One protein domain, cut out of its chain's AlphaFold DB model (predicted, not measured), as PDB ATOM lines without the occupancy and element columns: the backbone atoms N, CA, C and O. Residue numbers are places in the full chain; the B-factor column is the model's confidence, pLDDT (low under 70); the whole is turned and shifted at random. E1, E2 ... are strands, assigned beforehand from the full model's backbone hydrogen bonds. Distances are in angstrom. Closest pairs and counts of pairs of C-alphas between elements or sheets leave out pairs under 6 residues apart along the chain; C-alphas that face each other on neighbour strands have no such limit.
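AT A GLANCE: This is residues 573 to 659 of the 660 residues of the protein "Alpha/beta fold hydrolase" of Mycoplasma sp. Phocoena C-264-GEN (UniProt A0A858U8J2). A four-stranded sheet, E5 E4 E3 E6, curls like part of a barrel, with its long strand E3 folding back sharply on itself. At one end of the longest axis sits a smaller sheet, E1 E2 E7, whose strand E1 meets edge strand E5. The printed part has 87 residues and no named helix; seven named strands, E1 to E7, follow in order, and both sheets are antiparallel. The class is all strand, and the whole is compact, with a radius of gyration of the C-alphas of 13.4 A and spans of 38 by 26 by 19 A.

IN THESE COORDINATES: In the larger sheet, E3 is residues 594 to 609, 17.1 A long; E4, 612 to 619, 20.8 A; E5, 622 to 628, 18.8 A; and E6, 638 to 642, 13.6 A. In the smaller, E1 is residues 576 to 580, 11.7 A, from C-alpha 576 at (-27.266, 81.009, -63.215); E2, 585 to 588, 10.3 A; and E7, 649 to 651, 6.8 A, to C-alpha 651 at (-24.649, 88.389, -53.635).

HOW THE PARTS SIT: The larger sheet is strongly twisted. E3 bends by 144 degrees at residue 601; its pairing is staggered, with E6 over 594 to 602 (N 596 and O 640, 3.0 A) and with E4 over 603 to 609 (N 607 and O 614, 2.9 A). E3, E4 and E5 form a meander, each the antiparallel neighbour of the one before; with E6, antiparallel neighbour of E3, they make a Greek key. The hairpin E4 and E5 has N 615 and O 626 at 2.9 A. The closest C-alphas of E1 and E5, Asn 576 and Val 624, are 5.4 A apart. The hairpin E1 and E2 has N 578 and O 586 at 3.0 A; E2 and E7 have N 587 and O 649 at 2.8 A. E2 is apart from E5.

THE WHOLE: The two farthest C-alphas, of Asp 582 and Gly 610, are 39.8 A apart. The printed part has no cut, and no link is long. Mean pLDDT of the printed part is 92.8; no printed residue is under 70.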
ATOM      1  N   PRO A 573     -22.743  81.389 -71.574       89.88
ATOM      2  CA  PRO A 573     -23.962  82.085 -71.119       89.88
ATOM      3  C   PRO A 573     -23.834  82.879 -69.802       89.88
ATOM      4  O   PRO A 573     -22.832  82.778 -69.101       89.88
ATOM      5  N   GLU A 574     -24.859  83.663 -69.451       92.88
ATOM      6  CA  GLU A 574     -24.894  84.373 -68.164       92.88
ATOM      7  C   GLU A 574     -24.844  83.401 -66.968       92.88
ATOM      8  O   GLU A 574     -25.210  82.226 -67.064       92.88
ATOM      9  N   ILE A 575     -24.392  83.905 -65.816       95.94
ATOM     10  CA  ILE A 575     -24.373  83.146 -64.562       95.94
ATOM     11  C   ILE A 575     -25.792  82.771 -64.098       95.94
ATOM     12  O   ILE A 575     -26.717  83.580 -64.168       95.94
ATOM     13  N   ASN A 576     -25.961  81.552 -63.584       96.75
ATOM     14  CA  ASN A 576     -27.266  81.009 -63.215       96.75
ATOM     15  C   ASN A 576     -27.641  81.353 -61.780       96.75
ATOM     16  O   ASN A 576     -26.825  81.156 -60.884       96.75
ATOM     17  N   LEU A 577     -28.878  81.790 -61.556       96.38
ATOM     18  CA  LEU A 577     -29.477  81.863 -60.223       96.38
ATOM     19  C   LEU A 577     -29.971  80.466 -59.832       96.38
ATOM     20  O   LEU A 577     -30.746  79.868 -60.576       96.38
ATOM     21  N   ILE A 578     -29.532  79.954 -58.682       95.56
ATOM     22  CA  ILE A 578     -29.909  78.608 -58.209       95.56
ATOM     23  C   ILE A 578     -30.763  78.636 -56.946       95.56
ATOM     24  O   ILE A 578     -31.547  77.714 -56.715       95.56
ATOM     25  N   ASN A 579     -30.628  79.686 -56.136       94.19
ATOM     26  CA  ASN A 579     -31.334  79.809 -54.873       94.19
ATOM     27  C   ASN A 579     -31.449  81.275 -54.431       94.19
ATOM     28  O   ASN A 579     -30.627  82.124 -54.778       94.19
ATOM     29  N   GLU A 580     -32.478  81.553 -53.643       94.25
ATOM     30  CA  GLU A 580     -32.746  82.847 -53.023       94.25
ATOM     31  C   GLU A 580     -33.050  82.596 -51.551       94.25
ATOM     32  O   GLU A 580     -33.888  81.758 -51.219       94.25
ATOM     33  N   THR A 581     -32.344  83.305 -50.677       91.44
ATOM     34  CA  THR A 581     -32.546  83.257 -49.227       91.44
ATOM     35  C   THR A 581     -33.048  84.609 -48.734       91.44
ATOM     36  O   THR A 581     -32.935  85.609 -49.441       91.44
ATOM     37  N   ASP A 582     -33.486  84.682 -47.478       90.62
ATOM     38  CA  ASP A 582     -33.888  85.950 -46.850       90.62
ATOM     39  C   ASP A 582     -32.742  86.975 -46.727       90.62
ATOM     40  O   ASP A 582     -32.975  88.121 -46.346       90.62
ATOM     41  N   LYS A 583     -31.490  86.578 -47.002       90.00
ATOM     42  CA  LYS A 583     -30.298  87.426 -46.839       90.00
ATOM     43  C   LYS A 583     -29.545  87.707 -48.141       90.00
ATOM     44  O   LYS A 583     -28.901  88.748 -48.239       90.00
ATOM     45  N   TYR A 584     -29.549  86.772 -49.087       95.25
ATOM     46  CA  TYR A 584     -28.723  86.834 -50.294       95.25
ATOM     47  C   TYR A 584     -29.211  85.882 -51.396       95.25
ATOM     48  O   TYR A 584     -29.942  84.919 -51.141       95.25
ATOM     49  N   PHE A 585     -28.727  86.115 -52.613       96.00
ATOM     50  CA  PHE A 585     -28.899  85.255 -53.780       96.00
ATOM     51  C   PHE A 585     -27.673  84.367 -54.009       96.00
ATOM     52  O   PHE A 585     -26.535  84.822 -53.863       96.00
ATOM     53  N   GLU A 586     -27.897  83.119 -54.419       96.25
ATOM     54  CA  GLU A 586     -26.842  82.163 -54.767       96.25
ATOM     55  C   GLU A 586     -26.802  81.942 -56.276       96.25
ATOM     56  O   GLU A 586     -27.788  81.536 -56.898       96.25
ATOM     57  N   TYR A 587     -25.633  82.187 -56.854       97.00
ATOM     58  CA  TYR A 587     -25.375  82.065 -58.276       97.00
ATOM     59  C   TYR A 587     -24.266  81.056 -58.562       97.00
ATOM     60  O   TYR A 587     -23.349  80.888 -57.764       97.00
ATOM     61  N   ILE A 588     -24.300  80.422 -59.732       96.19
ATOM     62  CA  ILE A 588     -23.242  79.513 -60.171       96.19
ATOM     63  C   ILE A 588     -22.999  79.604 -61.677       96.19
ATOM     64  O   ILE A 588     -23.914  79.797 -62.485       96.19
ATOM     65  N   ARG A 589     -21.729  79.487 -62.068       95.94
ATOM     66  CA  ARG A 589     -21.307  79.505 -63.471       95.94
ATOM     67  C   ARG A 589     -21.783  78.248 -64.192       95.94
ATOM     68  O   ARG A 589     -21.663  77.153 -63.660       95.94
ATOM     69  N   HIS A 590     -22.236  78.399 -65.434       93.75
ATOM     70  CA  HIS A 590     -22.699  77.296 -66.290       93.75
ATOM     71  C   HIS A 590     -21.661  76.177 -66.502       93.75
ATOM     72  O   HIS A 590     -22.049  75.041 -66.743       93.75
ATOM     73  N   ASN A 591     -20.359  76.487 -66.409       91.81
ATOM     74  CA  ASN A 591     -19.261  75.511 -66.511       91.81
ATOM     75  C   ASN A 591     -19.018  74.719 -65.218       91.81
ATOM     76  O   ASN A 591     -18.322  73.712 -65.250       91.81
ATOM     77  N   ASN A 592     -19.570  75.179 -64.093       94.19
ATOM     78  CA  ASN A 592     -19.399  74.548 -62.784       94.19
ATOM     79  C   ASN A 592     -20.604  73.662 -62.430       94.19
ATOM     80  O   ASN A 592     -20.762  73.275 -61.276       94.19
ATOM     81  N   ILE A 593     -21.461  73.378 -63.414       94.25
ATOM     82  CA  ILE A 593     -22.631  72.515 -63.288       94.25
ATOM     83  C   ILE A 593     -22.418  71.290 -64.179       94.25
ATOM     84  O   ILE A 593     -22.108  71.434 -65.359       94.25
ATOM     85  N   SER A 594     -22.625  70.093 -63.637       92.81
ATOM     86  CA  SER A 594     -22.664  68.839 -64.392       92.81
ATOM     87  C   SER A 594     -24.074  68.256 -64.425       92.81
ATOM     88  O   SER A 594     -24.869  68.444 -63.503       92.81
ATOM     89  N   ILE A 595     -24.379  67.544 -65.515       93.19
ATOM     90  CA  ILE A 595     -25.643  66.827 -65.706       93.19
ATOM     91  C   ILE A 595     -25.409  65.322 -65.713       93.19
ATOM     92  O   ILE A 595     -24.428  64.842 -66.280       93.19
ATOM     93  N   ASN A 596     -26.333  64.583 -65.108       92.31
ATOM     94  CA  ASN A 596     -26.330  63.124 -65.088       92.31
ATOM     95  C   ASN A 596     -27.719  62.590 -65.516       92.31
ATOM     96  O   ASN A 596     -28.711  63.319 -65.446       92.31
ATOM     97  N   PRO A 597     -27.837  61.327 -65.963       89.50
ATOM     98  CA  PRO A 597     -29.121  60.761 -66.393       89.50
ATOM     99  C   PRO A 597     -30.088  60.445 -65.235       89.50
ATOM    100  O   PRO A 597     -31.205  59.997 -65.480       89.50
ATOM    101  N   SER A 598     -29.684  60.643 -63.980       84.12
ATOM    102  CA  SER A 598     -30.432  60.250 -62.786       84.12
ATOM    103  C   SER A 598     -30.966  61.481 -62.050       84.12
ATOM    104  O   SER A 598     -30.366  61.966 -61.094       84.12
ATOM    105  N   GLY A 599     -32.126  61.987 -62.471       88.25
ATOM    106  CA  GLY A 599     -32.795  63.069 -61.749       88.25
ATOM    107  C   GLY A 599     -34.172  63.426 -62.288       88.25
ATOM    108  O   GLY A 599     -34.700  62.771 -63.182       88.25
ATOM    109  N   THR A 600     -34.766  64.464 -61.700       91.38
ATOM    110  CA  THR A 600     -36.147  64.905 -61.961       91.38
ATOM    111  C   THR A 600     -36.228  66.249 -62.685       91.38
ATOM    112  O   THR A 600     -37.327  66.722 -62.959       91.38
ATOM    113  N   ASN A 601     -35.090  66.882 -62.985       94.62
ATOM    114  CA  ASN A 601     -35.036  68.214 -63.586       94.62
ATOM    115  C   ASN A 601     -35.200  68.104 -65.102       94.62
ATOM    116  O   ASN A 601     -34.421  67.411 -65.753       94.62
ATOM    117  N   ARG A 602     -36.200  68.770 -65.676       94.38
ATOM    118  CA  ARG A 602     -36.538  68.631 -67.097       94.38
ATOM    119  C   ARG A 602     -35.692  69.550 -67.977       94.38
ATOM    120  O   ARG A 602     -35.561  70.741 -67.695       94.38
ATOM    121  N   ILE A 603     -35.163  69.019 -69.079       95.56
ATOM    122  CA  ILE A 603     -34.499  69.813 -70.121       95.56
ATOM    123  C   ILE A 603     -35.553  70.542 -70.960       95.56
ATOM    124  O   ILE A 603     -36.344  69.915 -71.657       95.56
ATOM    125  N   ILE A 604     -35.516  71.873 -70.940       96.19
ATOM    126  CA  ILE A 604     -36.438  72.750 -71.682       96.19
ATOM    127  C   ILE A 604     -35.897  73.056 -73.077       96.19
ATOM    128  O   ILE A 604     -36.646  73.175 -74.043       96.19
ATOM    129  N   ASN A 605     -34.581  73.251 -73.182       95.00
ATOM    130  CA  ASN A 605     -33.949  73.676 -74.422       95.00
ATOM    131  C   ASN A 605     -32.554  73.073 -74.568       95.00
ATOM    132  O   ASN A 605     -31.850  72.833 -73.584       95.00
ATOM    133  N   LYS A 606     -32.148  72.881 -75.820       94.00
ATOM    134  CA  LYS A 606     -30.845  72.358 -76.214       94.00
ATOM    135  C   LYS A 606     -30.313  73.190 -77.374       94.00
ATOM    136  O   LYS A 606     -30.896  73.198 -78.457       94.00
ATOM    137  N   LYS A 607     -29.197  73.888 -77.162       93.81
ATOM    138  CA  LYS A 607     -28.569  74.756 -78.166       93.81
ATOM    139  C   LYS A 607     -27.144  74.307 -78.468       93.81
ATOM    140  O   LYS A 607     -26.322  74.213 -77.563       93.81
ATOM    141  N   HIS A 608     -26.836  74.102 -79.745       91.12
ATOM    142  CA  HIS A 608     -25.483  73.783 -80.202       91.12
ATOM    143  C   HIS A 608     -24.636  75.059 -80.356       91.12
ATOM    144  O   HIS A 608     -25.064  76.022 -80.993       91.12
ATOM    145  N   LEU A 609     -23.432  75.050 -79.781       85.75
ATOM    146  CA  LEU A 609     -22.395  76.082 -79.873       85.75
ATOM    147  C   LEU A 609     -21.104  75.469 -80.446       85.75
ATOM    148  O   LEU A 609     -20.038  75.567 -79.846       85.75
ATOM    149  N   GLY A 610     -21.212  74.800 -81.596       84.19
ATOM    150  CA  GLY A 610     -20.094  74.067 -82.193       84.19
ATOM    151  C   GLY A 610     -19.856  72.731 -81.490       84.19
ATOM    152  O   GLY A 610     -20.704  71.845 -81.563       84.19
ATOM    153  N   ASP A 611     -18.710  72.597 -80.826       85.25
ATOM    154  CA  ASP A 611     -18.300  71.421 -80.044       85.25
ATOM    155  C   ASP A 611     -19.006  71.323 -78.682       85.25
ATOM    156  O   ASP A 611     -19.042  70.253 -78.076       85.25
ATOM    157  N   LYS A 612     -19.599  72.426 -78.214       90.31
ATOM    158  CA  LYS A 612     -20.313  72.493 -76.936       90.31
ATOM    159  C   LYS A 612     -21.815  72.606 -77.120       90.31
ATOM    160  O   LYS A 612     -22.312  73.130 -78.118       90.31
ATOM    161  N   ILE A 613     -22.553  72.165 -76.113       92.38
ATOM    162  CA  ILE A 613     -24.010  72.228 -76.058       92.38
ATOM    163  C   ILE A 613     -24.412  72.960 -74.787       92.38
ATOM    164  O   ILE A 613     -23.930  72.661 -73.697       92.38
ATOM    165  N   VAL A 614     -25.312  73.927 -74.937       94.50
ATOM    166  CA  VAL A 614     -25.978  74.577 -73.812       94.50
ATOM    167  C   VAL A 614     -27.322  73.903 -73.601       94.50
ATOM    168  O   VAL A 614     -28.190  73.955 -74.476       94.50
ATOM    169  N   TYR A 615     -27.487  73.295 -72.434       95.00
ATOM    170  CA  TYR A 615     -28.757  72.761 -71.962       95.00
ATOM    171  C   TYR A 615     -29.409  73.768 -71.019       95.00
ATOM    172  O   TYR A 615     -28.776  74.192 -70.056       95.00
ATOM    173  N   SER A 616     -30.663  74.138 -71.271       96.12
ATOM    174  CA  SER A 616     -31.474  74.912 -70.323       96.12
ATOM    175  C   SER A 616     -32.394  73.955 -69.573       96.12
ATOM    176  O   SER A 616     -33.170  73.236 -70.204       96.12
ATOM    177  N   ILE A 617     -32.300  73.932 -68.245       95.56
ATOM    178  CA  ILE A 617     -32.909  72.904 -67.391       95.56
ATOM    179  C   ILE A 617     -33.756  73.574 -66.305       95.56
ATOM    180  O   ILE A 617     -33.335  74.575 -65.724       95.56
ATOM    181  N   GLU A 618     -34.945  73.036 -66.033       95.06
ATOM    182  CA  GLU A 618     -35.776  73.436 -64.888       95.06
ATOM    183  C   GLU A 618     -35.131  72.933 -63.602       95.06
ATOM    184  O   GLU A 618     -35.011  71.730 -63.409       95.06
ATOM    185  N   TYR A 619     -34.731  73.842 -62.719       92.94
ATOM    186  CA  TYR A 619     -34.149  73.512 -61.423       92.94
ATOM    187  C   TYR A 619     -34.823  74.348 -60.339       92.94
ATOM    188  O   TYR A 619     -34.733  75.579 -60.331       92.94
ATOM    189  N   ASN A 620     -35.511  73.683 -59.410       87.38
ATOM    190  CA  ASN A 620     -36.393  74.328 -58.434       87.38
ATOM    191  C   ASN A 620     -37.444  75.221 -59.137       87.38
ATOM    192  O   ASN A 620     -38.251  74.725 -59.918       87.38
ATOM    193  N   LYS A 621     -37.429  76.536 -58.873       90.94
ATOM    194  CA  LYS A 621     -38.272  77.559 -59.527       90.94
ATOM    195  C   LYS A 621     -37.535  78.348 -60.624       90.94
ATOM    196  O   LYS A 621     -38.054  79.358 -61.093       90.94
ATOM    197  N   TYR A 622     -36.318  77.940 -60.990       93.75
ATOM    198  CA  TYR A 622     -35.425  78.665 -61.898       93.75
ATOM    199  C   TYR A 622     -35.098  77.855 -63.153       93.75
ATOM    200  O   TYR A 622     -35.255  76.636 -63.199       93.75
ATOM    201  N   THR A 623     -34.585  78.545 -64.169       94.12
ATOM    202  CA  THR A 623     -33.978  77.918 -65.345       94.12
ATOM    203  C   THR A 623     -32.469  78.083 -65.269       94.12
ATOM    204  O   THR A 623     -31.976  79.209 -65.191       94.12
ATOM    205  N   VAL A 624     -31.738  76.971 -65.310       95.25
ATOM    206  CA  VAL A 624     -30.274  76.959 -65.262       95.25
ATOM    207  C   VAL A 624     -29.705  76.508 -66.602       95.25
ATOM    208  O   VAL A 624     -30.162  75.532 -67.194       95.25
ATOM    209  N   ASN A 625     -28.710  77.236 -67.095       95.38
ATOM    210  CA  ASN A 625     -27.968  76.907 -68.300       95.38
ATOM    211  C   ASN A 625     -26.706  76.130 -67.929       95.38
ATOM    212  O   ASN A 625     -25.879  76.615 -67.158       95.38
ATOM    213  N   VAL A 626     -26.534  74.952 -68.515       94.00
ATOM    214  CA  VAL A 626     -25.361  74.098 -68.325       94.00
ATOM    215  C   VAL A 626     -24.607  73.995 -69.638       94.00
ATOM    216  O   VAL A 626     -25.215  73.715 -70.673       94.00
ATOM    217  N   LEU A 627     -23.292  74.217 -69.606       92.88
ATOM    218  CA  LEU A 627     -22.434  74.008 -70.768       92.88
ATOM    219  C   LEU A 627     -21.825  72.605 -70.689       92.88
ATOM    220  O   LEU A 627     -21.064  72.312 -69.774       92.88
ATOM    221  N   SER A 628     -22.155  71.748 -71.652       89.69
ATOM    222  CA  SER A 628     -21.720  70.351 -71.696       89.69
ATOM    223  C   SER A 628     -21.096  70.013 -73.047       89.69
ATOM    224  O   SER A 628     -21.507  70.536 -74.081       89.69
ATOM    225  N   ASN A 629     -20.121  69.104 -73.042       88.56
ATOM    226  CA  ASN A 629     -19.570  68.509 -74.264       88.56
ATOM    227  C   ASN A 629     -20.346  67.246 -74.686       88.56
ATOM    228  O   ASN A 629     -20.121  66.710 -75.766       88.56
ATOM    229  N   ASN A 630     -21.235  66.742 -73.824       83.44
ATOM    230  CA  ASN A 630     -22.015  65.539 -74.084       83.44
ATOM    231  C   ASN A 630     -23.326  65.895 -74.807       83.44
ATOM    232  O   ASN A 630     -24.057  66.771 -74.352       83.44
ATOM    233  N   ASN A 631     -23.622  65.199 -75.910       86.88
ATOM    234  CA  ASN A 631     -24.813  65.384 -76.745       86.88
ATOM    235  C   ASN A 631     -25.933  64.357 -76.481       86.88
ATOM    236  O   ASN A 631     -26.957  64.378 -77.164       86.88
ATOM    237  N   GLU A 632     -25.759  63.462 -75.513       89.19
ATOM    238  CA  GLU A 632     -26.637  62.305 -75.290       89.19
ATOM    239  C   GLU A 632     -28.044  62.665 -74.798       89.19
ATOM    240  O   GLU A 632     -28.974  61.886 -74.988       89.19
ATOM    241  N   PHE A 633     -28.231  63.847 -74.206       91.06
ATOM    242  CA  PHE A 633     -29.514  64.230 -73.617       91.06
ATOM    243  C   PHE A 633     -30.449  64.915 -74.619       91.06
ATOM    244  O   PHE A 633     -30.004  65.765 -75.406       91.06
ATOM    245  N   SER A 634     -31.742  64.587 -74.579       92.06
ATOM    246  CA  SER A 634     -32.792  65.176 -75.425       92.06
ATOM    247  C   SER A 634     -33.641  66.216 -74.687       92.06
ATOM    248  O   SER A 634     -33.670  66.265 -73.460       92.06
ATOM    249  N   ILE A 635     -34.365  67.045 -75.444       94.25
ATOM    250  CA  ILE A 635     -35.404  67.928 -74.887       94.25
ATOM    251  C   ILE A 635     -36.481  67.060 -74.208       94.25
ATOM    252  O   ILE A 635     -36.687  65.915 -74.613       94.25
ATOM    253  N   ASP A 636     -37.091  67.580 -73.143       93.69
ATOM    254  CA  ASP A 636     -38.072  66.918 -72.270       93.69
ATOM    255  C   ASP A 636     -37.547  65.729 -71.444       93.69
ATOM    256  O   ASP A 636     -38.283  65.172 -70.629       93.69
ATOM    257  N   GLN A 637     -36.266  65.367 -71.568       93.81
ATOM    258  CA  GLN A 637     -35.642  64.363 -70.705       93.81
ATOM    259  C   GLN A 637     -35.407  64.921 -69.293       93.81
ATOM    260  O   GLN A 637     -34.995  66.072 -69.127       93.81
ATOM    261  N   CYS A 638     -35.622  64.084 -68.275       94.50
ATOM    262  CA  CYS A 638     -35.277  64.398 -66.890       94.50
ATOM    263  C   CYS A 638     -33.817  64.031 -66.582       94.50
ATOM    264  O   CYS A 638     -33.361  62.938 -66.918       94.50
ATOM    265  N   VAL A 639     -33.100  64.942 -65.925       94.69
ATOM    266  CA  VAL A 639     -31.680  64.814 -65.573       94.69
ATOM    267  C   VAL A 639     -31.416  65.246 -64.129       94.69
ATOM    268  O   VAL A 639     -32.179  66.000 -63.518       94.69
ATOM    269  N   GLY A 640     -30.329  64.745 -63.548       93.25
ATOM    270  CA  GLY A 640     -29.778  65.247 -62.292       93.25
ATOM    271  C   GLY A 640     -28.815  66.402 -62.548       93.25
ATOM    272  O   GLY A 640     -28.178  66.459 -63.599       93.25
ATOM    273  N   ILE A 641     -28.732  67.327 -61.591       93.75
ATOM    274  CA  ILE A 641     -27.821  68.473 -61.620       93.75
ATOM    275  C   ILE A 641     -26.886  68.381 -60.416       93.75
ATOM    276  O   ILE A 641     -27.352  68.261 -59.284       93.75
ATOM    277  N   GLU A 642     -25.583  68.474 -60.661       93.31
ATOM    278  CA  GLU A 642     -24.535  68.401 -59.642       93.31
ATOM    279  C   GLU A 642     -23.580  69.597 -59.748       93.31
ATOM    280  O   GLU A 642     -23.270  70.069 -60.842       93.31
ATOM    281  N   PHE A 643     -23.120  70.103 -58.601       94.50
ATOM    282  CA  PHE A 643     -22.108  71.158 -58.503       94.50
ATOM    283  C   PHE A 643     -21.516  71.233 -57.088       94.50
ATOM    284  O   PHE A 643     -22.144  70.802 -56.116       94.50
ATOM    285  N   ASN A 644     -20.319  71.812 -56.938       93.75
ATOM    286  CA  ASN A 644     -19.705  71.977 -55.619       93.75
ATOM    287  C   ASN A 644     -20.165  73.265 -54.932       93.75
ATOM    288  O   ASN A 644     -20.219  74.332 -55.540       93.75
ATOM    289  N   LYS A 645     -20.356  73.204 -53.610       91.06
ATOM    290  CA  LYS A 645     -20.711  74.383 -52.797       91.06
ATOM    291  C   LYS A 645     -19.671  75.507 -52.850       91.06
ATOM    292  O   LYS A 645     -20.046  76.669 -52.780       91.06
ATOM    293  N   LYS A 646     -18.385  75.171 -53.008       91.56
ATOM    294  CA  LYS A 646     -17.286  76.149 -53.120       91.56
ATOM    295  C   LYS A 646     -17.375  77.029 -54.375       91.56
ATOM    296  O   LYS A 646     -16.804  78.109 -54.397       91.56
ATOM    297  N   ASP A 647     -18.080  76.556 -55.403       92.81
ATOM    298  CA  ASP A 647     -18.211  77.246 -56.689       92.81
ATOM    299  C   ASP A 647     -19.409  78.219 -56.695       92.81
ATOM    300  O   ASP A 647     -19.645  78.916 -57.687       92.81
ATOM    301  N   ILE A 648     -20.171  78.268 -55.593       95.25
ATOM    302  CA  ILE A 648     -21.332  79.142 -55.420       95.25
ATOM    303  C   ILE A 648     -20.869  80.564 -55.108       95.25
ATOM    304  O   ILE A 648     -20.076  80.826 -54.205       95.25
ATOM    305  N   LEU A 649     -21.435  81.506 -55.850       95.75
ATOM    306  CA  LEU A 649     -21.198  82.931 -55.731       95.75
ATOM    307  C   LEU A 649     -22.397  83.597 -55.045       95.75
ATOM    308  O   LEU A 649     -23.516  83.520 -55.545       95.75
ATOM    309  N   LYS A 650     -22.170  84.254 -53.902       96.69
ATOM    310  CA  LYS A 650     -23.231  84.874 -53.091       96.69
ATOM    311  C   LYS A 650     -23.269  86.386 -53.270       96.69
ATOM    312  O   LYS A 650     -22.232  87.038 -53.153       96.69
ATOM    313  N   PHE A 651     -24.453  86.943 -53.502       96.94
ATOM    314  CA  PHE A 651     -24.649  88.389 -53.635       96.94
ATOM    315  C   PHE A 651     -25.797  88.875 -52.758       96.94
ATOM    316  O   PHE A 651     -26.822  88.203 -52.664       96.94
ATOM    317  N   ASP A 652     -25.636  90.039 -52.135       95.56
ATOM    318  CA  ASP A 652     -26.721  90.679 -51.387       95.56
ATOM    319  C   ASP A 652     -27.817  91.234 -52.320       95.56
ATOM    320  O   ASP A 652     -27.732  91.151 -53.550       95.56
ATOM    321  N   PHE A 653     -28.865  91.817 -51.734       94.19
ATOM    322  CA  PHE A 653     -29.974  92.410 -52.490       94.19
ATOM    323  C   PHE A 653     -29.588  93.660 -53.300       94.19
ATOM    324  O   PHE A 653     -30.298  94.015 -54.239       94.19
ATOM    325  N   GLU A 654     -28.461  94.309 -52.985       93.31
ATOM    326  CA  GLU A 654     -27.886  95.395 -53.791       93.31
ATOM    327  C   GLU A 654     -26.976  94.862 -54.915       93.31
ATOM    328  O   GLU A 654     -26.485  95.627 -55.748       93.31
ATOM    329  N   GLY A 655     -26.749  93.547 -54.957       93.25
ATOM    330  CA  GLY A 655     -25.876  92.879 -55.907       93.25
ATOM    331  C   GLY A 655     -24.392  92.943 -55.545       93.25
ATOM    332  O   GLY A 655     -23.571  92.624 -56.401       93.25
ATOM    333  N   LYS A 656     -23.996  93.338 -54.331       94.56
ATOM    334  CA  LYS A 656     -22.588  93.294 -53.901       94.56
ATOM    335  C   LYS A 656     -22.179  91.877 -53.530       94.56
ATOM    336  O   LYS A 656     -22.975  91.100 -53.004       94.56
ATOM    337  N   ARG A 657     -20.922  91.536 -53.816       93.50
ATOM    338  CA  ARG A 657     -20.375  90.216 -53.511       93.50
ATOM    339  C   ARG A 657     -20.207  90.013 -52.006       93.50
ATOM    340  O   ARG A 657     -19.629  90.858 -51.329       93.50
ATOM    341  N   ILE A 658     -20.649  88.856 -51.518       91.69
ATOM    342  CA  ILE A 658     -20.384  88.379 -50.160       91.69
ATOM    343  C   ILE A 658     -19.230  87.371 -50.235       91.69
ATOM    344  O   ILE A 658     -19.288  86.408 -51.009       91.69
ATOM    345  N   TYR A 659     -18.174  87.627 -49.464       82.25
ATOM    346  CA  TYR A 659     -17.044  86.717 -49.264       82.25
ATOM    347  C   TYR A 659     -17.223  86.018 -47.912       82.25
ATOM    348  O   TYR A 659     -17.658  86.664 -46.956       82.25
TER     349      TYR A 659